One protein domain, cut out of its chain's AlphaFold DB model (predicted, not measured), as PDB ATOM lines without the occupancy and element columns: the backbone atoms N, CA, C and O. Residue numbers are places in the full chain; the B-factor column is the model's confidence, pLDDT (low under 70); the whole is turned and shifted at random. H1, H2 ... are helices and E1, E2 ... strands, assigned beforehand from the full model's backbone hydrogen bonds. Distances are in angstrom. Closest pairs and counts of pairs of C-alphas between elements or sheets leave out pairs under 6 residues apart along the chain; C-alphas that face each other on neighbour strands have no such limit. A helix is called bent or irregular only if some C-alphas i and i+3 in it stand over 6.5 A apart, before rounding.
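Overview. This is residues 167 to 172 and 188 to 396 of the 396 residues of an uncharacterized protein of Spirochaetes bacterium GWF1_31_7 (UniProt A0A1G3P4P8). A strongly twisted sheet of seven strands forms the middle, with H1 and H2 over one face and H4 on the other, where the sheet curls round it. A helical hairpin, H5 and H6, lies off the sheet at the end of the printed part. The 215 printed residues include, in chain order, E1 H1 E2 H2 E3 E4 H3 E5 H4 E6 E7 H5 H6, six named helices and seven named strands; the class is mixed, helices and strands. The sheet is mixed, in the order E1 E7 E6 E5 E2 E3 E4. The whole is compact, with a radius of gyration of the C-alphas of 18.2 A and spans of 52 by 50 by 32 A.

Arrangement. Start at inner strands E5, residues 299 to 306, and E6, residues 332 to 339: they are parallel, with N 301 and O 333 at 2.8 A. E7, residues 361 to 363, is parallel to E6, N 339 to O 361 being 2.8 A, and edge strand E1, residues 196 to 198, to E7, N 198 to O 362 being 2.9 A. On the other side of E5, E2, residues 232 to 237, is parallel to it, N 234 to O 300 being 2.8 A. E3, residues 266 to 274, is parallel to E2, N 235 to O 268 being 2.9 A, and forms an antiparallel hairpin with edge strand E4, residues 281 to 284, N 273 to O 282 being 2.9 A. Three layers, helices on both faces of the sheet, comprise H1, residues 209 to 225, and H2, residues 241 to 257, on one face and H4, residues 310 to 326, on the opposite face. E2, H2, E3 and E5, H4, E6 are strand-helix-strand units, parallel neighbour strands joined through a helix, with right-handed crossovers. H1 and H2 stand 9.1 A and 9.9 A over the sheet and touch at a steep tilt of 51 degrees, C-alphas 220 and 247 being closest at 4.8 A. H3, residues 287 to 290, only grazes the sheet and touches residues 322 to 326 of H4, C-alphas 290 and 323 being closest at 5.4 A. H5, residues 379 to 386, and H6, residues 388 to 395, touch at a shallow tilt of 16 degrees, opposite ways, C-alphas 383 and 391 being closest at 5.3 A. Every O i to N i+4 pair is within hydrogen-bond range in H1, H2 and H6, against 11 of 13 in H4 and 2 of 4 in H5; H3 is too short for one.

Along the chain. Find C-alpha 196 at (-0.315, 29.051, 24.390), where E1 begins, and C-alpha 395 at (3.216, 61.180, 8.851), where H6 ends. H1 measures 24.4 A, H2 23.9 A, H4 22.9 A and E3 25.9 A from first to last C-alpha. H4 is irregular: C-alphas 322 and 325 are 9.2 A apart.

Size, cuts and confidence. The farthest C-alphas, of Asp 169 and Leu 277, are 55.8 A apart. Residues 173 to 187 are not printed, and C-alphas 172 and 188 are 11.9 A apart across this cut. The links E6 to E7 and E7 to H5 are long, with 21 and 15 residues. Confidence is under 70 at residues 274 to 280 and 347 to 348; the mean pLDDT of the printed part is 91.8.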
ATOM      1  N   SER A 167      -5.782  50.135  48.520       92.62
ATOM      2  CA  SER A 167      -6.009  50.926  49.735       92.62
ATOM      3  C   SER A 167      -7.056  50.293  50.652       92.62
ATOM      4  O   SER A 167      -8.020  49.684  50.186       92.62
ATOM      5  N   ASP A 168      -6.903  50.497  51.964       90.25
ATOM      6  CA  ASP A 168      -7.909  50.125  52.968       90.25
ATOM      7  C   ASP A 168      -9.218  50.936  52.813       90.25
ATOM      8  O   ASP A 168     -10.276  50.482  53.268       90.25
ATOM      9  N   ASP A 169      -9.164  52.092  52.135       91.06
ATOM     10  CA  ASP A 169     -10.320  52.947  51.825       91.06
ATOM     11  C   ASP A 169     -11.162  52.427  50.641       91.06
ATOM     12  O   ASP A 169     -12.325  52.811  50.501       91.06
ATOM     13  N   ASP A 170     -10.616  51.529  49.811       92.12
ATOM     14  CA  ASP A 170     -11.286  50.938  48.641       92.12
ATOM     15  C   ASP A 170     -11.240  49.402  48.683       92.12
ATOM     16  O   ASP A 170     -10.651  48.719  47.844       92.12
ATOM     17  N   LYS A 171     -11.894  48.821  49.695       88.38
ATOM     18  CA  LYS A 171     -11.872  47.364  49.941       88.38
ATOM     19  C   LYS A 171     -12.413  46.521  48.783       88.38
ATOM     20  O   LYS A 171     -12.004  45.370  48.633       88.38
ATOM     21  N   ASN A 172     -13.322  47.090  47.991       91.50
ATOM     22  CA  ASN A 172     -13.933  46.433  46.837       91.50
ATOM     23  C   ASN A 172     -13.105  46.607  45.550       91.50
ATOM     24  O   ASN A 172     -13.539  46.140  44.500       91.50
ATOM     25  N   GLN A 188      -7.348  39.021  39.745       92.69
ATOM     26  CA  GLN A 188      -8.191  38.095  40.512       92.69
ATOM     27  C   GLN A 188      -8.079  36.623  40.075       92.69
ATOM     28  O   GLN A 188      -8.623  35.750  40.746       92.69
ATOM     29  N   SER A 189      -7.414  36.320  38.954       87.25
ATOM     30  CA  SER A 189      -7.396  34.958  38.392       87.25
ATOM     31  C   SER A 189      -6.790  33.909  39.334       87.25
ATOM     32  O   SER A 189      -7.241  32.762  39.317       87.25
ATOM     33  N   GLY A 190      -5.797  34.302  40.149       77.31
ATOM     34  CA  GLY A 190      -5.209  33.508  41.238       77.31
ATOM     35  C   GLY A 190      -4.669  32.131  40.841       77.31
ATOM     36  O   GLY A 190      -4.549  31.263  41.695       77.31
ATOM     37  N   ASN A 191      -4.420  31.890  39.551       84.25
ATOM     38  CA  ASN A 191      -4.013  30.590  39.028       84.25
ATOM     39  C   ASN A 191      -2.975  30.759  37.919       84.25
ATOM     40  O   ASN A 191      -3.051  31.692  37.119       84.25
ATOM     41  N   THR A 192      -2.055  29.797  37.821       84.50
ATOM     42  CA  THR A 192      -1.102  29.700  36.711       84.50
ATOM     43  C   THR A 192      -1.825  29.681  35.368       84.50
ATOM     44  O   THR A 192      -2.728  28.874  35.132       84.50
ATOM     45  N   ILE A 193      -1.393  30.556  34.462       89.25
ATOM     46  CA  ILE A 193      -1.989  30.689  33.137       89.25
ATOM     47  C   ILE A 193      -1.277  29.739  32.178       89.25
ATOM     48  O   ILE A 193      -0.048  29.712  32.084       89.25
ATOM     49  N   ALA A 194      -2.060  28.934  31.461       88.25
ATOM     50  CA  ALA A 194      -1.527  27.938  30.546       88.25
ATOM     51  C   ALA A 194      -0.775  28.586  29.373       88.25
ATOM     52  O   ALA A 194      -1.236  29.546  28.750       88.25
ATOM     53  N   ARG A 195       0.376  27.997  29.034       94.12
ATOM     54  CA  ARG A 195       1.161  28.376  27.857       94.12
ATOM     55  C   ARG A 195       0.345  28.147  26.587       94.12
ATOM     56  O   ARG A 195      -0.287  27.105  26.432       94.12
ATOM     57  N   THR A 196       0.416  29.093  25.659       96.00
ATOM     58  CA  THR A 196      -0.315  29.051  24.390       96.00
ATOM     59  C   THR A 196       0.655  29.111  23.212       96.00
ATOM     60  O   THR A 196       1.652  29.831  23.248       96.00
ATOM     61  N   ASN A 197       0.371  28.359  22.149       95.94
ATOM     62  CA  ASN A 197       1.104  28.465  20.888       95.94
ATOM     63  C   ASN A 197       0.384  29.460  19.967       95.94
ATOM     64  O   ASN A 197      -0.817  29.321  19.748       95.94
ATOM     65  N   ILE A 198       1.110  30.429  19.408       94.75
ATOM     66  CA  ILE A 198       0.588  31.364  18.402       94.75
ATOM     67  C   ILE A 198       1.310  31.106  17.082       94.75
ATOM     68  O   ILE A 198       2.525  31.280  16.970       94.75
ATOM     69  N   GLU A 199       0.545  30.716  16.065       93.94
ATOM     70  CA  GLU A 199       1.045  30.561  14.705       93.94
ATOM     71  C   GLU A 199       0.877  31.872  13.925       93.94
ATOM     72  O   GLU A 199      -0.228  32.301  13.589       93.94
ATOM     73  N   ILE A 200       1.994  32.541  13.646       92.06
ATOM     74  CA  ILE A 200       2.034  33.809  12.923       92.06
ATOM     75  C   ILE A 200       2.142  33.520  11.422       92.06
ATOM     76  O   ILE A 200       3.228  33.327  10.865       92.06
ATOM     77  N   ASN A 201       0.996  33.528  10.745       90.75
ATOM     78  CA  ASN A 201       0.917  33.303   9.297       90.75
ATOM     79  C   ASN A 201       1.141  34.575   8.473       90.75
ATOM     80  O   ASN A 201       1.641  34.506   7.351       90.75
ATOM     81  N   ASN A 202       0.855  35.736   9.056       87.81
ATOM     82  CA  ASN A 202       1.038  37.029   8.405       87.81
ATOM     83  C   ASN A 202       2.527  37.380   8.223       87.81
ATOM     84  O   ASN A 202       3.423  36.736   8.783       87.81
ATOM     85  N   GLU A 203       2.777  38.425   7.430       87.06
ATOM     86  CA  GLU A 203       4.113  38.999   7.220       87.06
ATOM     87  C   GLU A 203       4.738  39.477   8.541       87.06
ATOM     88  O   GLU A 203       5.922  39.265   8.780       87.06
ATOM     89  N   PHE A 204       3.923  40.057   9.426       90.94
ATOM     90  CA  PHE A 204       4.331  40.509  10.752       90.94
ATOM     91  C   PHE A 204       3.220  40.283  11.788       90.94
ATOM     92  O   PHE A 204       2.045  40.128  11.442       90.94
ATOM     93  N   TYR A 205       3.594  40.300  13.068       93.62
ATOM     94  CA  TYR A 205       2.672  40.280  14.203       93.62
ATOM     95  C   TYR A 205       3.001  41.449  15.129       93.62
ATOM     96  O   TYR A 205       4.042  41.450  15.784       93.62
ATOM     97  N   TYR A 206       2.146  42.471  15.118       94.62
ATOM     98  CA  TYR A 206       2.318  43.693  15.897       94.62
ATOM     99  C   TYR A 206       1.437  43.668  17.144       94.62
ATOM    100  O   TYR A 206       0.251  43.350  17.051       94.62
ATOM    101  N   LEU A 207       2.008  44.045  18.287       94.75
ATOM    102  CA  LEU A 207       1.289  44.154  19.551       94.75
ATOM    103  C   LEU A 207       0.994  45.599  19.926       94.75
ATOM    104  O   LEU A 207       1.826  46.485  19.745       94.75
ATOM    105  N   LYS A 208      -0.174  45.797  20.541       95.38
ATOM    106  CA  LYS A 208      -0.530  47.028  21.251       95.38
ATOM    107  C   LYS A 208       0.082  47.053  22.653       95.38
ATOM    108  O   LYS A 208       0.413  46.004  23.216       95.38
ATOM    109  N   ALA A 209       0.257  48.248  23.213       96.69
ATOM    110  CA  ALA A 209       0.822  48.432  24.547       96.69
ATOM    111  C   ALA A 209      -0.119  47.906  25.634       96.69
ATOM    112  O   ALA A 209       0.351  47.264  26.571       96.69
ATOM    113  N   SER A 210      -1.430  48.088  25.462       96.69
ATOM    114  CA  SER A 210      -2.469  47.492  26.314       96.69
ATOM    115  C   SER A 210      -2.368  45.962  26.374       96.69
ATOM    116  O   SER A 210      -2.279  45.384  27.455       96.69
ATOM    117  N   THR A 211      -2.263  45.300  25.217       97.00
ATOM    118  CA  THR A 211      -2.093  43.838  25.140       97.00
ATOM    119  C   THR A 211      -0.810  43.377  25.829       97.00
ATOM    120  O   THR A 211      -0.830  42.420  26.600       97.00
ATOM    121  N   LEU A 212       0.305  44.078  25.603       97.62
ATOM    122  CA  LEU A 212       1.571  43.739  26.247       97.62
ATOM    123  C   LEU A 212       1.506  43.902  27.776       97.62
ATOM    124  O   LEU A 212       2.052  43.066  28.494       97.62
ATOM    125  N   LEU A 213       0.836  44.941  28.277       98.00
ATOM    126  CA  LEU A 213       0.598  45.132  29.709       98.00
ATOM    127  C   LEU A 213      -0.187  43.954  30.297       98.00
ATOM    128  O   LEU A 213       0.257  43.347  31.271       98.00
ATOM    129  N   GLU A 214      -1.321  43.603  29.691       97.81
ATOM    130  CA  GLU A 214      -2.164  42.493  30.146       97.81
ATOM    131  C   GLU A 214      -1.412  41.162  30.149       97.81
ATOM    132  O   GLU A 214      -1.437  40.427  31.134       97.81
ATOM    133  N   ASP A 215      -0.698  40.855  29.070       97.88
ATOM    134  CA  ASP A 215       0.082  39.628  28.970       97.88
ATOM    135  C   ASP A 215       1.239  39.591  29.974       97.88
ATOM    136  O   ASP A 215       1.537  38.550  30.556       97.88
ATOM    137  N   SER A 216       1.864  40.731  30.249       98.31
ATOM    138  CA  SER A 216       2.918  40.807  31.261       98.31
ATOM    139  C   SER A 216       2.370  40.595  32.676       98.31
ATOM    140  O   SER A 216       3.015  39.927  33.484       98.31
ATOM    141  N   LEU A 217       1.159  41.082  32.972       98.19
ATOM    142  CA  LEU A 217       0.465  40.803  34.236       98.19
ATOM    143  C   LEU A 217       0.089  39.323  34.363       98.19
ATOM    144  O   LEU A 217       0.310  38.722  35.410       98.19
ATOM    145  N   LYS A 218      -0.406  38.701  33.289       98.19
ATOM    146  CA  LYS A 218      -0.687  37.255  33.248       98.19
ATOM    147  C   LYS A 218       0.574  36.416  33.508       98.19
ATOM    148  O   LYS A 218       0.530  35.408  34.218       98.19
ATOM    149  N   LEU A 219       1.715  36.838  32.960       98.38
ATOM    150  CA  LEU A 219       3.000  36.193  33.222       98.38
ATOM    151  C   LEU A 219       3.397  36.354  34.695       98.38
ATOM    152  O   LEU A 219       3.865  35.398  35.306       98.38
ATOM    153  N   ALA A 220       3.160  37.530  35.278       98.19
ATOM    154  CA  ALA A 220       3.421  37.798  36.688       98.19
ATOM    155  C   ALA A 220       2.601  36.898  37.625       98.19
ATOM    156  O   ALA A 220       3.177  36.341  38.557       98.19
ATOM    157  N   VAL A 221       1.307  36.695  37.331       97.94
ATOM    158  CA  VAL A 221       0.450  35.725  38.043       97.94
ATOM    159  C   VAL A 221       1.113  34.351  38.034       97.94
ATOM    160  O   VAL A 221       1.319  33.755  39.082       97.94
ATOM    161  N   THR A 222       1.533  33.879  36.861       97.06
ATOM    162  CA  THR A 222       2.170  32.560  36.718       97.06
ATOM    163  C   THR A 222       3.449  32.427  37.548       97.06
ATOM    164  O   THR A 222       3.645  31.406  38.197       97.06
ATOM    165  N   ILE A 223       4.311  33.446  37.556       98.06
ATOM    166  CA  ILE A 223       5.557  33.435  38.344       98.06
ATOM    167  C   ILE A 223       5.252  33.402  39.849       98.06
ATOM    168  O   ILE A 223       5.912  32.691  40.605       98.06
ATOM    169  N   PHE A 224       4.257  34.176  40.281       97.12
ATOM    170  CA  PHE A 224       3.877  34.285  41.684       97.12
ATOM    171  C   PHE A 224       3.236  32.997  42.214       97.12
ATOM    172  O   PHE A 224       3.608  32.531  43.290       97.12
ATOM    173  N   GLU A 225       2.313  32.404  41.452       95.25
ATOM    174  CA  GLU A 225       1.628  31.155  41.817       95.25
ATOM    175  C   GLU A 225       2.563  29.930  41.743       95.25
ATOM    176  O   GLU A 225       2.362  28.954  42.461       95.25
ATOM    177  N   ASP A 226       3.643  29.993  40.954       95.62
ATOM    178  CA  ASP A 226       4.741  29.009  40.986       95.62
ATOM    179  C   ASP A 226       5.587  29.091  42.279       95.62
ATOM    180  O   ASP A 226       6.446  28.247  42.534       95.62
ATOM    181  N   GLY A 227       5.361  30.103  43.126       95.62
ATOM    182  CA  GLY A 227       6.087  30.294  44.384       95.62
ATOM    183  C   GLY A 227       7.492  30.879  44.208       95.62
ATOM    184  O   GLY A 227       8.314  30.831  45.132       95.62
ATOM    185  N   PHE A 228       7.800  31.441  43.035       97.38
ATOM    186  CA  PHE A 228       9.060  32.137  42.802       97.38
ATOM    187  C   PHE A 228       8.934  33.618  43.168       97.38
ATOM    188  O   PHE A 228       8.481  34.444  42.379       97.38
ATOM    189  N   TYR A 229       9.381  33.955  44.377       97.56
ATOM    190  CA  TYR A 229       9.455  35.330  44.871       97.56
ATOM    191  C   TYR A 229      10.880  35.872  44.690       97.56
ATOM    192  O   TYR A 229      11.756  35.477  45.463       97.56
ATOM    193  N   PRO A 230      11.157  36.693  43.656       98.12
ATOM    194  CA  PRO A 230      12.485  37.252  43.450       98.12
ATOM    195  C   PRO A 230      12.801  38.337  44.483       98.12
ATOM    196  O   PRO A 230      11.932  39.121  44.855       98.12
ATOM    197  N   ASP A 231      14.071  38.431  44.866       97.81
ATOM    198  CA  ASP A 231      14.619  39.571  45.603       97.81
ATOM    199  C   ASP A 231      14.936  40.729  44.652       97.81
ATOM    200  O   ASP A 231      14.780  41.897  45.015       97.81
ATOM    201  N   PHE A 232      15.329  40.397  43.415       97.62
ATOM    202  CA  PHE A 232      15.617  41.352  42.349       97.62
ATOM    203  C   PHE A 232      14.882  41.001  41.057       97.62
ATOM    204  O   PHE A 232      14.991  39.887  40.542       97.62
ATOM    205  N   ILE A 233      14.210  41.988  40.472       97.88
ATOM    206  CA  ILE A 233      13.790  41.974  39.073       97.88
ATOM    207  C   ILE A 233      14.802  42.808  38.286       97.88
ATOM    208  O   ILE A 233      15.064  43.968  38.604       97.88
ATOM    209  N   ILE A 234      15.373  42.219  37.243       96.88
ATOM    210  CA  ILE A 234      16.298  42.885  36.329       96.88
ATOM    211  C   ILE A 234      15.650  42.906  34.947       96.88
ATOM    212  O   ILE A 234      15.569  41.875  34.287       96.88
ATOM    213  N   ALA A 235      15.199  44.071  34.490       96.19
ATOM    214  CA  ALA A 235      14.645  44.242  33.150       96.19
ATOM    215  C   ALA A 235      15.740  44.638  32.148       96.19
ATOM    216  O   ALA A 235      16.549  45.531  32.415       96.19
ATOM    217  N   THR A 236      15.778  44.027  30.965       95.06
ATOM    218  CA  THR A 236      16.659  44.515  29.893       95.06
ATOM    219  C   THR A 236      16.108  45.829  29.333       95.06
ATOM    220  O   THR A 236      14.935  45.927  28.996       95.06
ATOM    221  N   TRP A 237      16.923  46.876  29.208       93.06
ATOM    222  CA  TRP A 237      16.559  48.063  28.431       93.06
ATOM    223  C   TRP A 237      17.083  47.918  26.996       93.06
ATOM    224  O   TRP A 237      18.263  47.591  26.827       93.06
ATOM    225  N   PRO A 238      16.256  48.176  25.965       90.94
ATOM    226  CA  PRO A 238      14.843  48.568  26.061       90.94
ATOM    227  C   PRO A 238      13.865  47.380  26.187       90.94
ATOM    228  O   PRO A 238      12.709  47.577  26.550       90.94
ATOM    229  N   GLY A 239      14.307  46.157  25.868       86.12
ATOM    230  CA  GLY A 239      13.429  45.025  25.536       86.12
ATOM    231  C   GLY A 239      12.502  44.529  26.648       86.12
ATOM    232  O   GLY A 239      11.354  44.207  26.373       86.12
ATOM    233  N   GLY A 240      12.955  44.478  27.894       93.88
ATOM    234  CA  GLY A 240      12.248  43.923  29.049       93.88
ATOM    235  C   GLY A 240      11.494  44.912  29.924       93.88
ATOM    236  O   GLY A 240      10.893  44.492  30.906       93.88
ATOM    237  N   ILE A 241      11.511  46.204  29.607       95.06
ATOM    238  CA  ILE A 241      11.010  47.260  30.500       95.06
ATOM    239  C   ILE A 241       9.510  47.157  30.723       95.06
ATOM    240  O   ILE A 241       9.065  47.113  31.867       95.06
ATOM    241  N   SER A 242       8.737  47.080  29.638       95.12
ATOM    242  CA  SER A 242       7.280  46.976  29.722       95.12
ATOM    243  C   SER A 242       6.870  45.753  30.545       95.12
ATOM    244  O   SER A 242       6.094  45.892  31.483       95.12
ATOM    245  N   ALA A 243       7.467  44.588  30.270       97.44
ATOM    246  CA  ALA A 243       7.172  43.365  31.009       97.44
ATOM    247  C   ALA A 243       7.629  43.422  32.474       97.44
ATOM    248  O   ALA A 243       6.869  43.073  33.375       97.44
ATOM    249  N   GLY A 244       8.849  43.898  32.732       97.88
ATOM    250  CA  GLY A 244       9.407  43.997  34.080       97.88
ATOM    251  C   GLY A 244       8.604  44.934  34.977       97.88
ATOM    252  O   GLY A 244       8.373  44.612  36.142       97.88
ATOM    253  N   LEU A 245       8.136  46.074  34.449       97.62
ATOM    254  CA  LEU A 245       7.309  47.022  35.206       97.62
ATOM    255  C   LEU A 245       5.975  46.391  35.603       97.62
ATOM    256  O   LEU A 245       5.613  46.448  36.775       97.62
ATOM    257  N   SER A 246       5.289  45.738  34.666       97.94
ATOM    258  CA  SER A 246       4.027  45.048  34.948       97.94
ATOM    259  C   SER A 246       4.198  43.918  35.963       97.94
ATOM    260  O   SER A 246       3.387  43.797  36.878       97.94
ATOM    261  N   ILE A 247       5.268  43.120  35.844       98.56
ATOM    262  CA  ILE A 247       5.567  42.056  36.810       98.56
ATOM    263  C   ILE A 247       5.813  42.656  38.194       98.56
ATOM    264  O   ILE A 247       5.202  42.216  39.165       98.56
ATOM    265  N   HIS A 248       6.648  43.689  38.301       98.19
ATOM    266  CA  HIS A 248       6.915  44.335  39.583       98.19
ATOM    267  C   HIS A 248       5.636  44.902  40.225       98.19
ATOM    268  O   HIS A 248       5.402  44.684  41.415       98.19
ATOM    269  N   GLU A 249       4.776  45.571  39.454       97.94
ATOM    270  CA  GLU A 249       3.518  46.106  39.984       97.94
ATOM    271  C   GLU A 249       2.542  45.009  40.418       97.94
ATOM    272  O   GLU A 249       1.876  45.172  41.436       97.94
ATOM    273  N   TYR A 250       2.502  43.862  39.732       97.88
ATOM    274  CA  TYR A 250       1.725  42.713  40.201       97.88
ATOM    275  C   TYR A 250       2.223  42.191  41.556       97.88
ATOM    276  O   TYR A 250       1.422  41.941  42.458       97.88
ATOM    277  N   PHE A 251       3.542  42.064  41.730       98.00
ATOM    278  CA  PHE A 251       4.127  41.639  43.005       98.00
ATOM    279  C   PHE A 251       3.797  42.626  44.129       98.00
ATOM    280  O   PHE A 251       3.320  42.202  45.180       98.00
ATOM    281  N   LYS A 252       3.968  43.937  43.899       97.56
ATOM    282  CA  LYS A 252       3.539  44.971  44.857       97.56
ATOM    283  C   LYS A 252       2.054  44.830  45.203       97.56
ATOM    284  O   LYS A 252       1.702  44.858  46.379       97.56
ATOM    285  N   TYR A 253       1.208  44.662  44.185       96.94
ATOM    286  CA  TYR A 253      -0.236  44.512  44.336       96.94
ATOM    287  C   TYR A 253      -0.582  43.322  45.237       96.94
ATOM    288  O   TYR A 253      -1.267  43.512  46.240       96.94
ATOM    289  N   ARG A 254      -0.069  42.118  44.944       96.19
ATOM    290  CA  ARG A 254      -0.360  40.911  45.738       96.19
ATOM    291  C   ARG A 254       0.164  41.015  47.164       96.19
ATOM    292  O   ARG A 254      -0.560  40.681  48.096       96.19
ATOM    293  N   ILE A 255       1.380  41.529  47.351       96.00
ATOM    294  CA  ILE A 255       1.968  41.722  48.685       96.00
ATOM    295  C   ILE A 255       1.103  42.659  49.532       96.00
ATOM    296  O   ILE A 255       0.801  42.337  50.680       96.00
ATOM    297  N   ALA A 256       0.679  43.792  48.964       94.62
ATOM    298  CA  ALA A 256      -0.154  44.767  49.660       94.62
ATOM    299  C   ALA A 256      -1.567  44.230  49.935       94.62
ATOM    300  O   ALA A 256      -2.045  44.314  51.068       94.62
ATOM    301  N   LYS A 257      -2.217  43.643  48.921       93.69
ATOM    302  CA  LYS A 257      -3.593  43.132  48.998       93.69
ATOM    303  C   LYS A 257      -3.730  42.016  50.033       93.69
ATOM    304  O   LYS A 257      -4.626  42.074  50.874       93.69
ATOM    305  N   ASP A 258      -2.818  41.048  49.997       93.81
ATOM    306  CA  ASP A 258      -2.868  39.854  50.846       93.81
ATOM    307  C   ASP A 258      -2.074  40.035  52.158       93.81
ATOM    308  O   ASP A 258      -2.002  39.120  52.978       93.81
ATOM    309  N   ARG A 259      -1.488  41.225  52.381       93.75
ATOM    310  CA  ARG A 259      -0.665  41.580  53.556       93.75
ATOM    311  C   ARG A 259       0.451  40.563  53.820       93.75
ATOM    312  O   ARG A 259       0.704  40.157  54.956       93.75
ATOM    313  N   LEU A 260       1.112  40.137  52.748       94.75
ATOM    314  CA  LEU A 260       2.129  39.094  52.808       94.75
ATOM    315  C   LEU A 260       3.394  39.607  53.493       94.75
ATOM    316  O   LEU A 260       3.870  40.706  53.222       94.75
ATOM    317  N   SER A 261       3.988  38.770  54.339       93.62
ATOM    318  CA  SER A 261       5.268  39.056  55.005       93.62
ATOM    319  C   SER A 261       6.467  38.697  54.117       93.62
ATOM    320  O   SER A 261       7.403  38.039  54.567       93.62
ATOM    321  N   ILE A 262       6.423  39.095  52.844       93.12
ATOM    322  CA  ILE A 262       7.527  38.938  51.888       93.12
ATOM    323  C   ILE A 262       7.978  40.313  51.396       93.12
ATOM    324  O   ILE A 262       7.187  41.251  51.302       93.12
ATOM    325  N   LYS A 263       9.271  40.442  51.098       91.94
ATOM    326  CA  LYS A 263       9.852  41.690  50.603       91.94
ATOM    327  C   LYS A 263       9.409  41.926  49.155       91.94
ATOM    328  O   LYS A 263       9.454  41.010  48.339       91.94
ATOM    329  N   THR A 264       9.034  43.160  48.826       94.88
ATOM    330  CA  THR A 264       8.852  43.572  47.429       94.88
ATOM    331  C   THR A 264      10.194  43.492  46.695       94.88
ATOM    332  O   THR A 264      11.179  44.024  47.221       94.88
ATOM    333  N   PRO A 265      10.258  42.872  45.502       96.00
ATOM    334  CA  PRO A 265      11.496  42.803  44.738       96.00
ATOM    335  C   PRO A 265      12.047  44.200  44.467       96.00
ATOM    336  O   PRO A 265      11.307  45.101  44.066       96.00
ATOM    337  N   ASP A 266      13.357  44.374  44.623       94.69
ATOM    338  CA  ASP A 266      14.011  45.546  44.055       94.69
ATOM    339  C   ASP A 266      14.013  45.408  42.530       94.69
ATOM    340  O   ASP A 266      14.291  44.337  41.991       94.69
ATOM    341  N   HIS A 267      13.671  46.472  41.815       94.06
ATOM    342  CA  HIS A 267      13.507  46.418  40.368       94.06
ATOM    343  C   HIS A 267      14.384  47.471  39.706       94.06
ATOM    344  O   HIS A 267      14.236  48.671  39.956       94.06
ATOM    345  N   ILE A 268      15.260  47.016  38.812       92.38
ATOM    346  CA  ILE A 268      16.157  47.861  38.027       92.38
ATOM    347  C   ILE A 268      16.174  47.434  36.560       92.38
ATOM    348  O   ILE A 268      15.972  46.269  36.220       92.38
ATOM    349  N   SER A 269      16.479  48.383  35.683       92.31
ATOM    350  CA  SER A 269      16.817  48.115  34.289       92.31
ATOM    351  C   SER A 269      18.327  48.077  34.055       92.31
ATOM    352  O   SER A 269      19.041  48.976  34.501       92.31
ATOM    353  N   ILE A 270      18.799  47.122  33.258       92.06
ATOM    354  CA  ILE A 270      20.169  47.093  32.728       92.06
ATOM    355  C   ILE A 270      20.130  47.484  31.258       92.06
ATOM    356  O   ILE A 270      19.396  46.884  30.474       92.06
ATOM    357  N   ASN A 271      20.950  48.454  30.858       90.56
ATOM    358  CA  ASN A 271      20.983  48.875  29.464       90.56
ATOM    359  C   ASN A 271      21.731  47.849  28.628       90.56
ATOM    360  O   ASN A 271      22.879  47.503  28.917       90.56
ATOM    361  N   THR A 272      21.059  47.391  27.579       88.06
ATOM    362  CA  THR A 272      21.581  46.416  26.638       88.06
ATOM    363  C   THR A 272      21.588  46.999  25.236       88.06
ATOM    364  O   THR A 272      20.579  47.509  24.752       88.06
ATOM    365  N   SER A 273      22.725  46.921  24.556       78.38
ATOM    366  CA  SER A 273      22.816  47.290  23.144       78.38
ATOM    367  C   SER A 273      23.633  46.274  22.358       78.38
ATOM    368  O   SER A 273      24.568  45.648  22.861       78.38
ATOM    369  N   GLY A 274      23.244  46.062  21.101       64.38
ATOM    370  CA  GLY A 274      24.053  45.282  20.172       64.38
ATOM    371  C   GLY A 274      25.319  46.057  19.818       64.38
ATOM    372  O   GLY A 274      25.261  47.258  19.569       64.38
ATOM    373  N   SER A 275      26.466  45.383  19.783       54.22
ATOM    374  CA  SER A 275      27.669  45.955  19.185       54.22
ATOM    375  C   SER A 275      27.673  45.637  17.690       54.22
ATOM    376  O   SER A 275      27.572  44.475  17.310       54.22
ATOM    377  N   HIS A 276      27.812  46.649  16.832       46.00
ATOM    378  CA  HIS A 276      28.070  46.427  15.401       46.00
ATOM    379  C   HIS A 276      29.516  45.975  15.138       46.00
ATOM    380  O   HIS A 276      29.798  45.378  14.105       46.00
ATOM    381  N   LEU A 277      30.425  46.250  16.080       45.62
ATOM    382  CA  LEU A 277      31.863  45.996  15.963       45.62
ATOM    383  C   LEU A 277      32.294  44.662  16.588       45.62
ATOM    384  O   LEU A 277      33.424  44.227  16.386       45.62
ATOM    385  N   SER A 278      31.430  44.013  17.371       55.81
ATOM    386  CA  SER A 278      31.753  42.742  18.016       55.81
ATOM    387  C   SER A 278      30.531  41.848  18.158       55.81
ATOM    388  O   SER A 278      29.398  42.308  18.259       55.81
ATOM    389  N   TYR A 279      30.763  40.542  18.270       60.16
ATOM    390  CA  TYR A 279      29.705  39.589  18.593       60.16
ATOM    391  C   TYR A 279      29.221  39.691  20.058       60.16
ATOM    392  O   TYR A 279      28.326  38.937  20.443       60.16
ATOM    393  N   LYS A 280      29.758  40.600  20.883       65.75
ATOM    394  CA  LYS A 280      29.335  40.791  22.278       65.75
ATOM    395  C   LYS A 280      28.313  41.920  22.395       65.75
ATOM    396  O   LYS A 280      28.442  42.962  21.759       65.75
ATOM    397  N   SER A 281      27.303  41.714  23.236       76.31
ATOM    398  CA  SER A 281      26.375  42.784  23.612       76.31
ATOM    399  C   SER A 281      27.065  43.741  24.582       76.31
ATOM    400  O   SER A 281      27.815  43.300  25.455       76.31
ATOM    401  N   ASN A 282      26.813  45.039  24.444       81.81
ATOM    402  CA  ASN A 282      27.225  46.026  25.430       81.81
ATOM    403  C   ASN A 282      26.188  46.062  26.555       81.81
ATOM    404  O   ASN A 282      24.991  46.192  26.292       81.81
ATOM    405  N   ILE A 283      26.654  45.895  27.792       86.00
ATOM    406  CA  ILE A 283      25.810  45.741  28.976       86.00
ATOM    407  C   ILE A 283      26.361  46.639  30.073       86.00
ATOM    408  O   ILE A 283      27.504  46.477  30.509       86.00
ATOM    409  N   ILE A 284      25.547  47.604  30.489       85.12
ATOM    410  CA  ILE A 284      25.924  48.676  31.417       85.12
ATOM    411  C   ILE A 284      24.811  48.892  32.453       85.12
ATOM    412  O   ILE A 284      23.658  48.521  32.241       85.12
ATOM    413  N   GLY A 285      25.148  49.539  33.570       82.06
ATOM    414  CA  GLY A 285      24.210  49.765  34.679       82.06
ATOM    415  C   GLY A 285      24.215  48.661  35.744       82.06
ATOM    416  O   GLY A 285      23.277  48.563  36.520       82.06
ATOM    417  N   ILE A 286      25.275  47.845  35.801       87.69
ATOM    418  CA  ILE A 286      25.419  46.752  36.783       87.69
ATOM    419  C   ILE A 286      25.947  47.237  38.137       87.69
ATOM    420  O   ILE A 286      25.703  46.591  39.143       87.69
ATOM    421  N   LYS A 287      26.627  48.385  38.199       86.25
ATOM    422  CA  LYS A 287      27.344  48.829  39.405       86.25
ATOM    423  C   LYS A 287      26.480  48.859  40.671       86.25
ATOM    424  O   LYS A 287      26.921  48.421  41.717       86.25
ATOM    425  N   TYR A 288      25.226  49.297  40.566       86.06
ATOM    426  CA  TYR A 288      24.298  49.249  41.699       86.06
ATOM    427  C   TYR A 288      24.091  47.828  42.251       86.06
ATOM    428  O   TYR A 288      23.987  47.633  43.458       86.06
ATOM    429  N   LEU A 289      24.047  46.832  41.367       90.00
ATOM    430  CA  LEU A 289      23.896  45.429  41.735       90.00
ATOM    431  C   LEU A 289      25.161  44.873  42.398       90.00
ATOM    432  O   LEU A 289      25.048  43.987  43.237       90.00
ATOM    433  N   GLU A 290      26.347  45.401  42.064       89.31
ATOM    434  CA  GLU A 290      27.623  45.021  42.703       89.31
ATOM    435  C   GLU A 290      27.613  45.300  44.205       89.31
ATOM    436  O   GLU A 290      28.158  44.508  44.974       89.31
ATOM    437  N   ASP A 291      26.923  46.366  44.607       85.69
ATOM    438  CA  ASP A 291      26.833  46.804  45.997       85.69
ATOM    439  C   ASP A 291      25.631  46.201  46.754       85.69
ATOM    440  O   ASP A 291      25.510  46.410  47.961       85.69
ATOM    441  N   THR A 292      24.713  45.496  46.073       90.25
ATOM    442  CA  THR A 292      23.413  45.108  46.662       90.25
ATOM    443  C   THR A 292      23.022  43.642  46.529       90.25
ATOM    444  O   THR A 292      22.308  43.157  47.406       90.25
ATOM    445  N   ILE A 293      23.472  42.937  45.487       93.81
ATOM    446  CA  ILE A 293      23.180  41.509  45.315       93.81
ATOM    447  C   ILE A 293      24.098  40.667  46.208       93.81
ATOM    448  O   ILE A 293      25.310  40.882  46.274       93.81
ATOM    449  N   ASN A 294      23.505  39.657  46.834       94.19
ATOM    450  CA  ASN A 294      24.128  38.620  47.642       94.19
ATOM    451  C   ASN A 294      23.941  37.237  46.987       94.19
ATOM    452  O   ASN A 294      23.020  37.042  46.191       94.19
ATOM    453  N   PRO A 295      24.769  36.234  47.343       93.62
ATOM    454  CA  PRO A 295      24.726  34.910  46.713       93.62
ATOM    455  C   PRO A 295      23.371  34.194  46.802       93.62
ATOM    456  O   PRO A 295      23.024  33.441  45.892       93.62
ATOM    457  N   ASP A 296      22.621  34.422  47.881       95.62
ATOM    458  CA  ASP A 296      21.341  33.758  48.140       95.62
ATOM    459  C   ASP A 296      20.147  34.462  47.479       95.62
ATOM    460  O   ASP A 296      19.058  33.887  47.431       95.62
ATOM    461  N   ASP A 297      20.351  35.662  46.925       97.19
ATOM    462  CA  ASP A 297      19.277  36.444  46.320       97.19
ATOM    463  C   ASP A 297      18.728  35.752  45.064       97.19
ATOM    464  O   ASP A 297      19.464  35.296  44.177       97.19
ATOM    465  N   LYS A 298      17.400  35.703  44.968       98.06
ATOM    466  CA  LYS A 298      16.672  35.209  43.799       98.06
ATOM    467  C   LYS A 298      16.531  36.321  42.773       98.06
ATOM    468  O   LYS A 298      15.999  37.392  43.063       98.06
ATOM    469  N   ILE A 299      16.955  36.047  41.544       98.38
ATOM    470  CA  ILE A 299      16.976  37.044  40.471       98.38
ATOM    471  C   ILE A 299      16.009  36.622  39.373       98.38
ATOM    472  O   ILE A 299      16.141  35.540  38.798       98.38
ATOM    473  N   LEU A 300      15.075  37.503  39.026       98.69
ATOM    474  CA  LEU A 300      14.249  37.382  37.832       98.69
ATOM    475  C   LEU A 300      14.792  38.303  36.736       98.69
ATOM    476  O   LEU A 300      14.627  39.520  36.797       98.69
ATOM    477  N   LEU A 301      15.419  37.727  35.715       98.31
ATOM    478  CA  LEU A 301      15.854  38.452  34.524       98.31
ATOM    479  C   LEU A 301      14.716  38.477  33.494       98.31
ATOM    480  O   LEU A 301      14.240  37.424  33.066       98.31
ATOM    481  N   VAL A 302      14.281  39.672  33.099       98.38
ATOM    482  CA  VAL A 302      13.080  39.885  32.282       98.38
ATOM    483  C   VAL A 302      13.434  40.508  30.934       98.38
ATOM    484  O   VAL A 302      14.096  41.546  30.871       98.38
ATOM    485  N   ASP A 303      12.932  39.900  29.859       96.06
ATOM    486  CA  ASP A 303      12.870  40.481  28.512       96.06
ATOM    487  C   ASP A 303      11.469  40.260  27.931       96.06
ATOM    488  O   ASP A 303      10.859  39.228  28.190       96.06
ATOM    489  N   THR A 304      10.931  41.163  27.117       95.69
ATOM    490  CA  THR A 304       9.593  40.954  26.540       95.69
ATOM    491  C   THR A 304       9.587  39.818  25.512       95.69
ATOM    492  O   THR A 304       8.602  39.082  25.418       95.69
ATOM    493  N   GLY A 305      10.693  39.641  24.780       95.00
ATOM    494  CA  GLY A 305      10.841  38.583  23.783       95.00
ATOM    495  C   GLY A 305      12.110  37.758  23.969       95.00
ATOM    496  O   GLY A 305      13.219  38.288  23.949       95.00
ATOM    497  N   PHE A 306      11.963  36.439  24.046       94.50
ATOM    498  CA  PHE A 306      13.067  35.491  24.062       94.50
ATOM    499  C   PHE A 306      13.142  34.777  22.713       94.50
ATOM    500  O   PHE A 306      12.244  34.033  22.338       94.50
ATOM    501  N   GLY A 307      14.212  35.014  21.961       90.88
ATOM    502  CA  GLY A 307      14.502  34.273  20.733       90.88
ATOM    503  C   GLY A 307      15.520  33.171  20.985       90.88
ATOM    504  O   GLY A 307      15.265  32.226  21.713       90.88
ATOM    505  N   SER A 308      16.734  33.363  20.470       87.06
ATOM    506  CA  SER A 308      17.860  32.468  20.743       87.06
ATOM    507  C   SER A 308      18.366  32.515  22.191       87.06
ATOM    508  O   SER A 308      19.105  31.641  22.618       87.06
ATOM    509  N   GLY A 309      18.036  33.564  22.950       88.38
ATOM    510  CA  GLY A 309      18.571  33.788  24.296       88.38
ATOM    511  C   GLY A 309      19.945  34.457  24.333       88.38
ATOM    512  O   GLY A 309      20.478  34.676  25.418       88.38
ATOM    513  N   ARG A 310      20.537  34.831  23.189       88.38
ATOM    514  CA  ARG A 310      21.892  35.421  23.134       88.38
ATOM    515  C   ARG A 310      22.061  36.642  24.035       88.38
ATOM    516  O   ARG A 310      23.030  36.711  24.781       88.38
ATOM    517  N   LEU A 311      21.115  37.582  23.985       89.25
ATOM    518  CA  LEU A 311      21.176  38.784  24.819       89.25
ATOM    519  C   LEU A 311      21.124  38.434  26.311       89.25
ATOM    520  O   LEU A 311      21.970  38.889  27.068       89.25
ATOM    521  N   ILE A 312      20.180  37.576  26.704       92.88
ATOM    522  CA  ILE A 312      20.001  37.125  28.089       92.88
ATOM    523  C   ILE A 312      21.254  36.424  28.616       92.88
ATOM    524  O   ILE A 312      21.729  36.757  29.699       92.88
ATOM    525  N   ASN A 313      21.831  35.502  27.842       93.12
ATOM    526  CA  ASN A 313      23.057  34.809  28.237       93.12
ATOM    527  C   ASN A 313      24.232  35.788  28.380       93.12
ATOM    528  O   ASN A 313      24.925  35.741  29.391       93.12
ATOM    529  N   HIS A 314      24.408  36.734  27.448       92.19
ATOM    530  CA  HIS A 314      25.429  37.779  27.591       92.19
ATOM    531  C   HIS A 314      25.217  38.638  28.848       92.19
ATOM    532  O   HIS A 314      26.193  39.010  29.500       92.19
ATOM    533  N   THR A 315      23.965  38.943  29.209       93.12
ATOM    534  CA  THR A 315      23.640  39.657  30.453       93.12
ATOM    535  C   THR A 315      24.052  38.857  31.675       93.12
ATOM    536  O   THR A 315      24.710  39.404  32.557       93.12
ATOM    537  N   ILE A 316      23.740  37.563  31.713       94.50
ATOM    538  CA  ILE A 316      24.128  36.678  32.817       94.50
ATOM    539  C   ILE A 316      25.652  36.554  32.912       94.50
ATOM    540  O   ILE A 316      26.200  36.654  34.009       94.50
ATOM    541  N   ASP A 317      26.349  36.410  31.784       93.25
ATOM    542  CA  ASP A 317      27.814  36.362  31.749       93.25
ATOM    543  C   ASP A 317      28.426  37.655  32.296       93.25
ATOM    544  O   ASP A 317      29.357  37.609  33.104       93.25
ATOM    545  N   LYS A 318      27.874  38.814  31.914       92.81
ATOM    546  CA  LYS A 318      28.333  40.112  32.417       92.81
ATOM    547  C   LYS A 318      28.058  40.275  33.911       92.81
ATOM    548  O   LYS A 318      28.937  40.733  34.636       92.81
ATOM    549  N   LEU A 319      26.876  39.873  34.381       94.19
ATOM    550  CA  LEU A 319      26.545  39.862  35.807       94.19
ATOM    551  C   LEU A 319      27.517  38.970  36.583       94.19
ATOM    552  O   LEU A 319      28.053  39.394  37.599       94.19
ATOM    553  N   LYS A 320      27.820  37.772  36.076       94.12
ATOM    554  CA  LYS A 320      28.792  36.859  36.688       94.12
ATOM    555  C   LYS A 320      30.204  37.447  36.727       94.12
ATOM    556  O   LYS A 320      30.901  37.285  37.727       94.12
ATOM    557  N   GLU A 321      30.632  38.132  35.670       93.75
ATOM    558  CA  GLU A 321      31.936  38.807  35.608       93.75
ATOM    559  C   GLU A 321      32.049  39.935  36.648       93.75
ATOM    560  O   GLU A 321      33.061  40.030  37.350       93.75
ATOM    561  N   SER A 322      31.007  40.765  36.755       92.69
ATOM    562  CA  SER A 322      30.944  41.915  37.664       92.69
ATOM    563  C   SER A 322      30.775  41.502  39.128       92.69
ATOM    564  O   SER A 322      31.566  41.903  39.979       92.69
ATOM    565  N   LEU A 323      29.781  40.660  39.423       93.69
ATOM    566  CA  LEU A 323      29.379  40.285  40.786       93.69
ATOM    567  C   LEU A 323      30.240  39.153  41.362       93.69
ATOM    568  O   LEU A 323      30.358  39.001  42.578       93.69
ATOM    569  N   ARG A 324      30.889  38.361  40.501       92.12
ATOM    570  CA  ARG A 324      31.810  37.279  40.874       92.12
ATOM    571  C   ARG A 324      31.183  36.295  41.867       92.12
ATOM    572  O   ARG A 324      30.334  35.502  41.483       92.12
ATOM    573  N   ARG A 325      31.636  36.310  43.126       91.50
ATOM    574  CA  ARG A 325      31.171  35.410  44.191       91.50
ATOM    575  C   ARG A 325      29.833  35.843  44.787       91.50
ATOM    576  O   ARG A 325      29.222  35.030  45.464       91.50
ATOM    577  N   ASN A 326      29.392  37.073  44.525       91.56
ATOM    578  CA  ASN A 326      28.158  37.630  45.072       91.56
ATOM    579  C   ASN A 326      26.912  37.218  44.278       91.56
ATOM    580  O   ASN A 326      25.820  37.589  44.668       91.56
ATOM    581  N   ILE A 327      27.046  36.459  43.185       94.62
ATOM    582  CA  ILE A 327      25.906  35.953  42.413       94.62
ATOM    583  C   ILE A 327      25.941  34.433  42.307       94.62
ATOM    584  O   ILE A 327      26.954  33.842  41.926       94.62
ATOM    585  N   ASN A 328      24.796  33.805  42.567       94.81
ATOM    586  CA  ASN A 328      24.559  32.415  42.222       94.81
ATOM    587  C   ASN A 328      23.695  32.331  40.958       94.81
ATOM    588  O   ASN A 328      22.515  32.670  40.955       94.81
ATOM    589  N   VAL A 329      24.284  31.839  39.868       93.00
ATOM    590  CA  VAL A 329      23.587  31.675  38.585       93.00
ATOM    591  C   VAL A 329      22.436  30.668  38.642       93.00
ATOM    592  O   VAL A 329      21.539  30.736  37.805       93.00
ATOM    593  N   ASP A 330      22.423  29.756  39.614       94.31
ATOM    594  CA  ASP A 330      21.335  28.787  39.790       94.31
ATOM    595  C   ASP A 330      20.079  29.429  40.414       94.31
ATOM    596  O   ASP A 330      18.965  28.929  40.219       94.31
ATOM    597  N   ASN A 331      20.240  30.589  41.066       96.69
ATOM    598  CA  ASN A 331      19.153  31.414  41.608       96.69
ATOM    599  C   ASN A 331      18.548  32.372  40.568       96.69
ATOM    600  O   ASN A 331      17.594  33.094  40.867       96.69
ATOM    601  N   ILE A 332      19.074  32.377  39.338       97.81
ATOM    602  CA  ILE A 332      18.531  33.182  38.245       97.81
ATOM    603  C   ILE A 332      17.394  32.414  37.566       97.81
ATOM    604  O   ILE A 332      17.541  31.258  37.149       97.81
ATOM    605  N   ARG A 333      16.257  33.084  37.401       98.44
ATOM    606  CA  ARG A 333      15.174  32.687  36.502       98.44
ATOM    607  C   ARG A 333      15.017  33.722  35.402       98.44
ATOM    608  O   ARG A 333      15.347  34.891  35.566       98.44
ATOM    609  N   ILE A 334      14.528  33.263  34.258       98.50
ATOM    610  CA  ILE A 334      14.340  34.084  33.062       98.50
ATOM    611  C   ILE A 334      12.851  34.105  32.770       98.50
ATOM    612  O   ILE A 334      12.254  33.037  32.628       98.50
ATOM    613  N   ALA A 335      12.281  35.296  32.658       98.50
ATOM    614  CA  ALA A 335      10.899  35.491  32.255       98.50
ATOM    615  C   ALA A 335      10.835  36.237  30.927       98.50
ATOM    616  O   ALA A 335      11.531  37.234  30.722       98.50
ATOM    617  N   SER A 336       9.983  35.750  30.032       97.81
ATOM    618  CA  SER A 336       9.670  36.453  28.802       97.81
ATOM    619  C   SER A 336       8.251  36.209  28.344       97.81
ATOM    620  O   SER A 336       7.782  35.084  28.385       97.81
ATOM    621  N   VAL A 337       7.553  37.247  27.890       97.81
ATOM    622  CA  VAL A 337       6.145  37.111  27.494       97.81
ATOM    623  C   VAL A 337       6.020  36.236  26.240       97.81
ATOM    624  O   VAL A 337       5.184  35.330  26.199       97.81
ATOM    625  N   TYR A 338       6.906  36.456  25.263       97.56
ATOM    626  CA  TYR A 338       6.916  35.765  23.975       97.56
ATOM    627  C   TYR A 338       8.223  34.993  23.764       97.56
ATOM    628  O   TYR A 338       9.305  35.574  23.781       97.56
ATOM    629  N   TYR A 339       8.127  33.694  23.496       96.94
ATOM    630  CA  TYR A 339       9.253  32.807  23.209       96.94
ATOM    631  C   TYR A 339       9.217  32.314  21.756       96.94
ATOM    632  O   TYR A 339       8.291  31.610  21.354       96.94
ATOM    633  N   ASN A 340      10.241  32.651  20.971       95.50
ATOM    634  CA  ASN A 340      10.456  32.145  19.618       95.50
ATOM    635  C   ASN A 340      11.613  31.121  19.590       95.50
ATOM    636  O   ASN A 340      12.770  31.531  19.446       95.50
ATOM    637  N   PRO A 341      11.330  29.807  19.657       92.94
ATOM    638  CA  PRO A 341      12.353  28.758  19.609       92.94
ATOM    639  C   PRO A 341      13.029  28.618  18.238       92.94
ATOM    640  O   PRO A 341      14.063  27.969  18.137       92.94
ATOM    641  N   LEU A 342      12.436  29.165  17.170       89.44
ATOM    642  CA  LEU A 342      12.935  29.017  15.798       89.44
ATOM    643  C   LEU A 342      13.956  30.096  15.426       89.44
ATOM    644  O   LEU A 342      14.517  30.064  14.330       89.44
ATOM    645  N   LYS A 343      14.188  31.081  16.304       84.12
ATOM    646  CA  LYS A 343      15.149  32.149  16.038       84.12
ATOM    647  C   LYS A 343      16.571  31.622  16.181       84.12
ATOM    648  O   LYS A 343      17.103  31.537  17.286       84.12
ATOM    649  N   ASP A 344      17.191  31.343  15.043       73.06
ATOM    650  CA  ASP A 344      18.582  30.919  14.981       73.06
ATOM    651  C   ASP A 344      19.544  32.118  15.031       73.06
ATOM    652  O   ASP A 344      19.268  33.200  14.502       73.06
ATOM    653  N   VAL A 345      20.683  31.939  15.694       74.44
ATOM    654  CA  VAL A 345      21.803  32.886  15.685       74.44
ATOM    655  C   VAL A 345      23.110  32.111  15.712       74.44
ATOM    656  O   VAL A 345      23.230  31.085  16.375       74.44
ATOM    657  N   THR A 346      24.143  32.656  15.076       72.19
ATOM    658  CA  THR A 346      25.493  32.120  15.242       72.19
ATOM    659  C   THR A 346      25.974  32.345  16.674       72.19
ATOM    660  O   THR A 346      26.033  33.483  17.156       72.19
ATOM    661  N   TRP A 347      26.331  31.255  17.343       69.19
ATOM    662  CA  TRP A 347      26.855  31.256  18.702       69.19
ATOM    663  C   TRP A 347      28.376  31.347  18.706       69.19
ATOM    664  O   TRP A 347      29.053  30.624  17.980       69.19
ATOM    665  N   THR A 348      28.923  32.217  19.554       68.88
ATOM    666  CA  THR A 348      30.366  32.255  19.844       68.88
ATOM    667  C   THR A 348      30.730  31.427  21.076       68.88
ATOM    668  O   THR A 348      31.895  31.089  21.263       68.88
ATOM    669  N   THR A 349      29.745  31.099  21.915       70.94
ATOM    670  CA  THR A 349      29.860  30.277  23.124       70.94
ATOM    671  C   THR A 349      28.612  29.406  23.273       70.94
ATOM    672  O   THR A 349      27.553  29.745  22.745       70.94
ATOM    673  N   VAL A 350      28.724  28.279  23.983       81.44
ATOM    674  CA  VAL A 350      27.568  27.421  24.285       81.44
ATOM    675  C   VAL A 350      26.609  28.192  25.205       81.44
ATOM    676  O   VAL A 350      27.040  28.606  26.285       81.44
ATOM    677  N   PRO A 351      25.338  28.412  24.812       86.50
ATOM    678  CA  PRO A 351      24.385  29.118  25.658       86.50
ATOM    679  C   PRO A 351      24.058  28.298  26.905       86.50
ATOM    680  O   PRO A 351      23.846  27.089  26.827       86.50
ATOM    681  N   ARG A 352      23.970  28.966  28.058       89.94
ATOM    682  CA  ARG A 352      23.526  28.340  29.312       89.94
ATOM    683  C   ARG A 352      22.017  28.103  29.311       89.94
ATOM    684  O   ARG A 352      21.564  27.080  29.809       89.94
ATOM    685  N   TYR A 353      21.260  29.042  28.746       92.50
ATOM    686  CA  TYR A 353      19.805  28.968  28.637       92.50
ATOM    687  C   TYR A 353      19.370  29.134  27.185       92.50
ATOM    688  O   TYR A 353      19.673  30.150  26.556       92.50
ATOM    689  N   THR A 354      18.633  28.155  26.670       92.56
ATOM    690  CA  THR A 354      18.037  28.169  25.322       92.56
ATOM    691  C   THR A 354      16.528  28.412  25.346       92.56
ATOM    692  O   THR A 354      15.919  28.559  24.295       92.56
ATOM    693  N   GLU A 355      15.928  28.465  26.535       95.06
ATOM    694  CA  GLU A 355      14.504  28.703  26.771       95.06
ATOM    695  C   GLU A 355      14.344  29.536  28.058       95.06
ATOM    696  O   GLU A 355      15.147  29.372  28.988       95.06
ATOM    697  N   PRO A 356      13.354  30.444  28.145       97.25
ATOM    698  CA  PRO A 356      13.032  31.115  29.398       97.25
ATOM    699  C   PRO A 356      12.348  30.149  30.377       97.25
ATOM    700  O   PRO A 356      11.592  29.265  29.985       97.25
ATOM    701  N   HIS A 357      12.554  30.356  31.675       97.94
ATOM    702  CA  HIS A 357      11.892  29.552  32.707       97.94
ATOM    703  C   HIS A 357      10.379  29.826  32.730       97.94
ATOM    704  O   HIS A 357       9.576  28.903  32.864       97.94
ATOM    705  N   TYR A 358       9.998  31.090  32.520       98.38
ATOM    706  CA  TYR A 358       8.611  31.537  32.454       98.38
ATOM    707  C   TYR A 358       8.320  32.202  31.111       98.38
ATOM    708  O   TYR A 358       9.033  33.120  30.703       98.38
ATOM    709  N   TYR A 359       7.252  31.758  30.449       98.00
ATOM    710  CA  TYR A 359       6.673  32.430  29.291       98.00
ATOM    711  C   TYR A 359       5.193  32.102  29.128       98.00
ATOM    712  O   TYR A 359       4.730  31.088  29.650       98.00
ATOM    713  N   LEU A 360       4.469  32.947  28.387       97.00
ATOM    714  CA  LEU A 360       3.063  32.708  28.047       97.00
ATOM    715  C   LEU A 360       2.901  32.170  26.635       97.00
ATOM    716  O   LEU A 360       2.216  31.168  26.433       97.00
ATOM    717  N   TYR A 361       3.541  32.814  25.662       97.81
ATOM    718  CA  TYR A 361       3.295  32.520  24.257       97.81
ATOM    719  C   TYR A 361       4.525  31.939  23.591       97.81
ATOM    720  O   TYR A 361       5.584  32.563  23.568       97.81
ATOM    721  N   LYS A 362       4.373  30.758  23.000       97.31
ATOM    722  CA  LYS A 362       5.355  30.206  22.070       97.31
ATOM    723  C   LYS A 362       4.953  30.602  20.654       97.31
ATOM    724  O   LYS A 362       3.841  30.306  20.225       97.31
ATOM    725  N   VAL A 363       5.845  31.271  19.938       96.56
ATOM    726  CA  VAL A 363       5.581  31.833  18.605       96.56
ATOM    727  C   VAL A 363       6.540  31.256  17.572       96.56
ATOM    728  O   VAL A 363       7.662  30.886  17.899       96.56
ATOM    729  N   ASN A 364       6.124  31.183  16.311       94.12
ATOM    730  CA  ASN A 364       6.966  30.690  15.211       94.12
ATOM    731  C   ASN A 364       7.721  31.804  14.453       94.12
ATOM    732  O   ASN A 364       8.553  31.504  13.600       94.12
ATOM    733  N   LYS A 365       7.440  33.082  14.737       92.25
ATOM    734  CA  LYS A 365       8.083  34.252  14.116       92.25
ATOM    735  C   LYS A 365       8.326  35.354  15.141       92.25
ATOM    736  O   LYS A 365       7.838  35.291  16.266       92.25
ATOM    737  N   GLU A 366       9.106  36.363  14.760       89.25
ATOM    738  CA  GLU A 366       9.301  37.536  15.611       89.25
ATOM    739  C   GLU A 366       8.006  38.323  15.811       89.25
ATOM    740  O   GLU A 366       7.232  38.546  14.881       89.25
ATOM    741  N   VAL A 367       7.823  38.773  17.049       94.50
ATOM    742  CA  VAL A 367       6.767  39.696  17.446       94.50
ATOM    743  C   VAL A 367       7.338  41.107  17.445       94.50
ATOM    744  O   VAL A 367       8.431  41.343  17.962       94.50
ATOM    745  N   ILE A 368       6.596  42.043  16.866       95.38
ATOM    746  CA  ILE A 368       6.934  43.461  16.874       95.38
ATOM    747  C   ILE A 368       6.222  44.100  18.059       95.38
ATOM    748  O   ILE A 368       4.992  44.168  18.104       95.38
ATOM    749  N   PHE A 369       7.012  44.557  19.025       95.12
ATOM    750  CA  PHE A 369       6.495  45.202  20.225       95.12
ATOM    751  C   PHE A 369       6.088  46.659  19.958       95.12
ATOM    752  O   PHE A 369       6.586  47.267  19.007       95.12
ATOM    753  N   PRO A 370       5.234  47.249  20.814       90.81
ATOM    754  CA  PRO A 370       4.627  48.559  20.563       90.81
ATOM    755  C   PRO A 370       5.635  49.689  20.301       90.81
ATOM    756  O   PRO A 370       5.395  50.597  19.516       90.81
ATOM    757  N   HIS A 371       6.800  49.618  20.944       86.38
ATOM    758  CA  HIS A 371       7.882  50.595  20.822       86.38
ATOM    759  C   HIS A 371       8.901  50.261  19.714       86.38
ATOM    760  O   HIS A 371       9.977  50.845  19.674       86.38
ATOM    761  N   GLN A 372       8.618  49.279  18.852       93.44
ATOM    762  CA  GLN A 372       9.533  48.777  17.816       93.44
ATOM    763  C   GLN A 372       8.961  48.963  16.406       93.44
ATOM    764  O   GLN A 372       9.135  48.117  15.530       93.44
ATOM    765  N   ILE A 373       8.274  50.079  16.188       93.81
ATOM    766  CA  ILE A 373       7.649  50.478  14.924       93.81
ATOM    767  C   ILE A 373       8.617  50.404  13.732       93.81
ATOM    768  O   ILE A 373       8.222  50.001  12.641       93.81
ATOM    769  N   HIS A 374       9.899  50.703  13.937       93.81
ATOM    770  CA  HIS A 374      10.982  50.597  12.958       93.81
ATOM    771  C   HIS A 374      11.181  49.179  12.409       93.81
ATOM    772  O   HIS A 374      11.879  49.017  11.411       93.81
ATOM    773  N   ARG A 375      10.642  48.150  13.077       94.06
ATOM    774  CA  ARG A 375      10.690  46.752  12.620       94.06
ATOM    775  C   ARG A 375       9.524  46.373  11.720       94.06
ATOM    776  O   ARG A 375       9.538  45.275  11.171       94.06
ATOM    777  N   LEU A 376       8.513  47.232  11.574       94.69
ATOM    778  CA  LEU A 376       7.466  47.005  10.583       94.69
ATOM    779  C   LEU A 376       8.099  47.009   9.177       94.69
ATOM    780  O   LEU A 376       8.927  47.879   8.907       94.69
ATOM    781  N   PRO A 377       7.712  46.093   8.267       93.38
ATOM    782  CA  PRO A 377       8.273  46.036   6.912       93.38
ATOM    783  C   PRO A 377       8.100  47.333   6.109       93.38
ATOM    784  O   PRO A 377       8.916  47.683   5.259       93.38
ATOM    785  N   SER A 378       7.010  48.056   6.349       93.69
ATOM    786  CA  SER A 378       6.699  49.347   5.737       93.69
ATOM    787  C   SER A 378       5.926  50.197   6.749       93.69
ATOM    788  O   SER A 378       4.696  50.265   6.657       93.69
ATOM    789  N   PRO A 379       6.610  50.841   7.719       93.94
ATOM    790  CA  PRO A 379       5.974  51.489   8.868       93.94
ATOM    791  C   PRO A 379       4.839  52.450   8.486       93.94
ATOM    792  O   PRO A 379       3.743  52.336   9.027       93.94
ATOM    793  N   GLU A 380       5.038  53.298   7.472       94.69
ATOM    794  CA  GLU A 380       4.008  54.217   6.967       94.69
ATOM    795  C   GLU A 380       2.749  53.487   6.472       94.69
ATOM    796  O   GLU A 380       1.625  53.853   6.808       94.69
ATOM    797  N   LYS A 381       2.906  52.414   5.691       95.12
ATOM    798  CA  LYS A 381       1.768  51.646   5.169       95.12
ATOM    799  C   LYS A 381       1.114  50.802   6.261       95.12
ATOM    800  O   LYS A 381      -0.108  50.772   6.354       95.12
ATOM    801  N   ASN A 382       1.913  50.097   7.059       95.44
ATOM    802  CA  ASN A 382       1.418  49.136   8.040       95.44
ATOM    803  C   ASN A 382       0.678  49.829   9.190       95.44
ATOM    804  O   ASN A 382      -0.362  49.327   9.623       95.44
ATOM    805  N   LEU A 383       1.150  50.996   9.646       95.38
ATOM    806  CA  LEU A 383       0.505  51.734  10.734       95.38
ATOM    807  C   LEU A 383      -0.905  52.214  10.385       95.38
ATOM    808  O   LEU A 383      -1.756  52.213  11.267       95.38
ATOM    809  N   LYS A 384      -1.214  52.512   9.113       95.25
ATOM    810  CA  LYS A 384      -2.594  52.835   8.685       95.25
ATOM    811  C   LYS A 384      -3.601  51.743   9.046       95.25
ATOM    812  O   LYS A 384      -4.786  52.027   9.155       95.25
ATOM    813  N   THR A 385      -3.141  50.502   9.190       93.62
ATOM    814  CA  THR A 385      -3.983  49.360   9.552       93.62
ATOM    815  C   THR A 385      -3.886  49.038  11.037       93.62
ATOM    816  O   THR A 385      -4.915  48.854  11.680       93.62
ATOM    817  N   VAL A 386      -2.673  48.954  11.591       93.44
ATOM    818  CA  VAL A 386      -2.492  48.436  12.959       93.44
ATOM    819  C   VAL A 386      -2.567  49.508  14.043       93.44
ATOM    820  O   VAL A 386      -2.911  49.186  15.179       93.44
ATOM    821  N   TRP A 387      -2.279  50.769  13.703       95.38
ATOM    822  CA  TRP A 387      -2.382  51.902  14.623       95.38
ATOM    823  C   TRP A 387      -2.558  53.250  13.888       95.38
ATOM    824  O   TRP A 387      -1.612  54.037  13.778       95.38
ATOM    825  N   PRO A 388      -3.772  53.541  13.381       95.75
ATOM    826  CA  PRO A 388      -4.030  54.725  12.553       95.75
ATOM    827  C   PRO A 388      -3.717  56.060  13.247       95.75
ATOM    828  O   PRO A 388      -3.238  56.996  12.615       95.75
ATOM    829  N   GLU A 389      -3.945  56.149  14.556       96.44
ATOM    830  CA  GLU A 389      -3.646  57.352  15.343       96.44
ATOM    831  C   GLU A 389      -2.143  57.654  15.377       96.44
ATOM    832  O   GLU A 389      -1.732  58.796  15.179       96.44
ATOM    833  N   LEU A 390      -1.309  56.625  15.573       95.94
ATOM    834  CA  LEU A 390       0.140  56.792  15.532       95.94
ATOM    835  C   LEU A 390       0.623  57.116  14.115       95.94
ATOM    836  O   LEU A 390       1.514  57.948  13.956       95.94
ATOM    837  N   HIS A 391       0.025  56.506  13.086       96.81
ATOM    838  CA  HIS A 391       0.300  56.891  11.701       96.81
ATOM    839  C   HIS A 391       0.124  58.404  11.507       96.81
ATOM    840  O   HIS A 391       1.005  59.068  10.962       96.81
ATOM    841  N   ASP A 392      -0.988  58.956  11.989       96.56
ATOM    842  CA  ASP A 392      -1.278  60.379  11.852       96.56
ATOM    843  C   ASP A 392      -0.285  61.251  12.626       96.56
ATOM    844  O   ASP A 392       0.165  62.261  12.100       96.56
ATOM    845  N   VAL A 393       0.152  60.835  13.818       95.31
ATOM    846  CA  VAL A 393       1.220  61.543  14.544       95.31
ATOM    847  C   VAL A 393       2.529  61.563  13.747       95.31
ATOM    848  O   VAL A 393       3.214  62.586  13.724       95.31
ATOM    849  N   LEU A 394       2.903  60.458  13.101       94.31
ATOM    850  CA  LEU A 394       4.217  60.310  12.465       94.31
ATOM    851  C   LEU A 394       4.320  60.927  11.061       94.31
ATOM    852  O   LEU A 394       5.413  61.383  10.694       94.31
ATOM    853  N   TYR A 395       3.222  60.911  10.298       93.25
ATOM    854  CA  TYR A 395       3.216  61.180   8.851       93.25
ATOM    855  C   TYR A 395       2.257  62.286   8.393       93.25
ATOM    856  O   TYR A 395       2.290  62.643   7.214       93.25
ATOM    857  N   LYS A 396       1.422  62.831   9.282       86.56
ATOM    858  CA  LYS A 396       0.680  64.077   9.045       86.56
ATOM    859  C   LYS A 396       1.262  65.186   9.911       86.56
ATOM    860  O   LYS A 396       1.241  66.339   9.443       86.56
TER     861      LYS A 396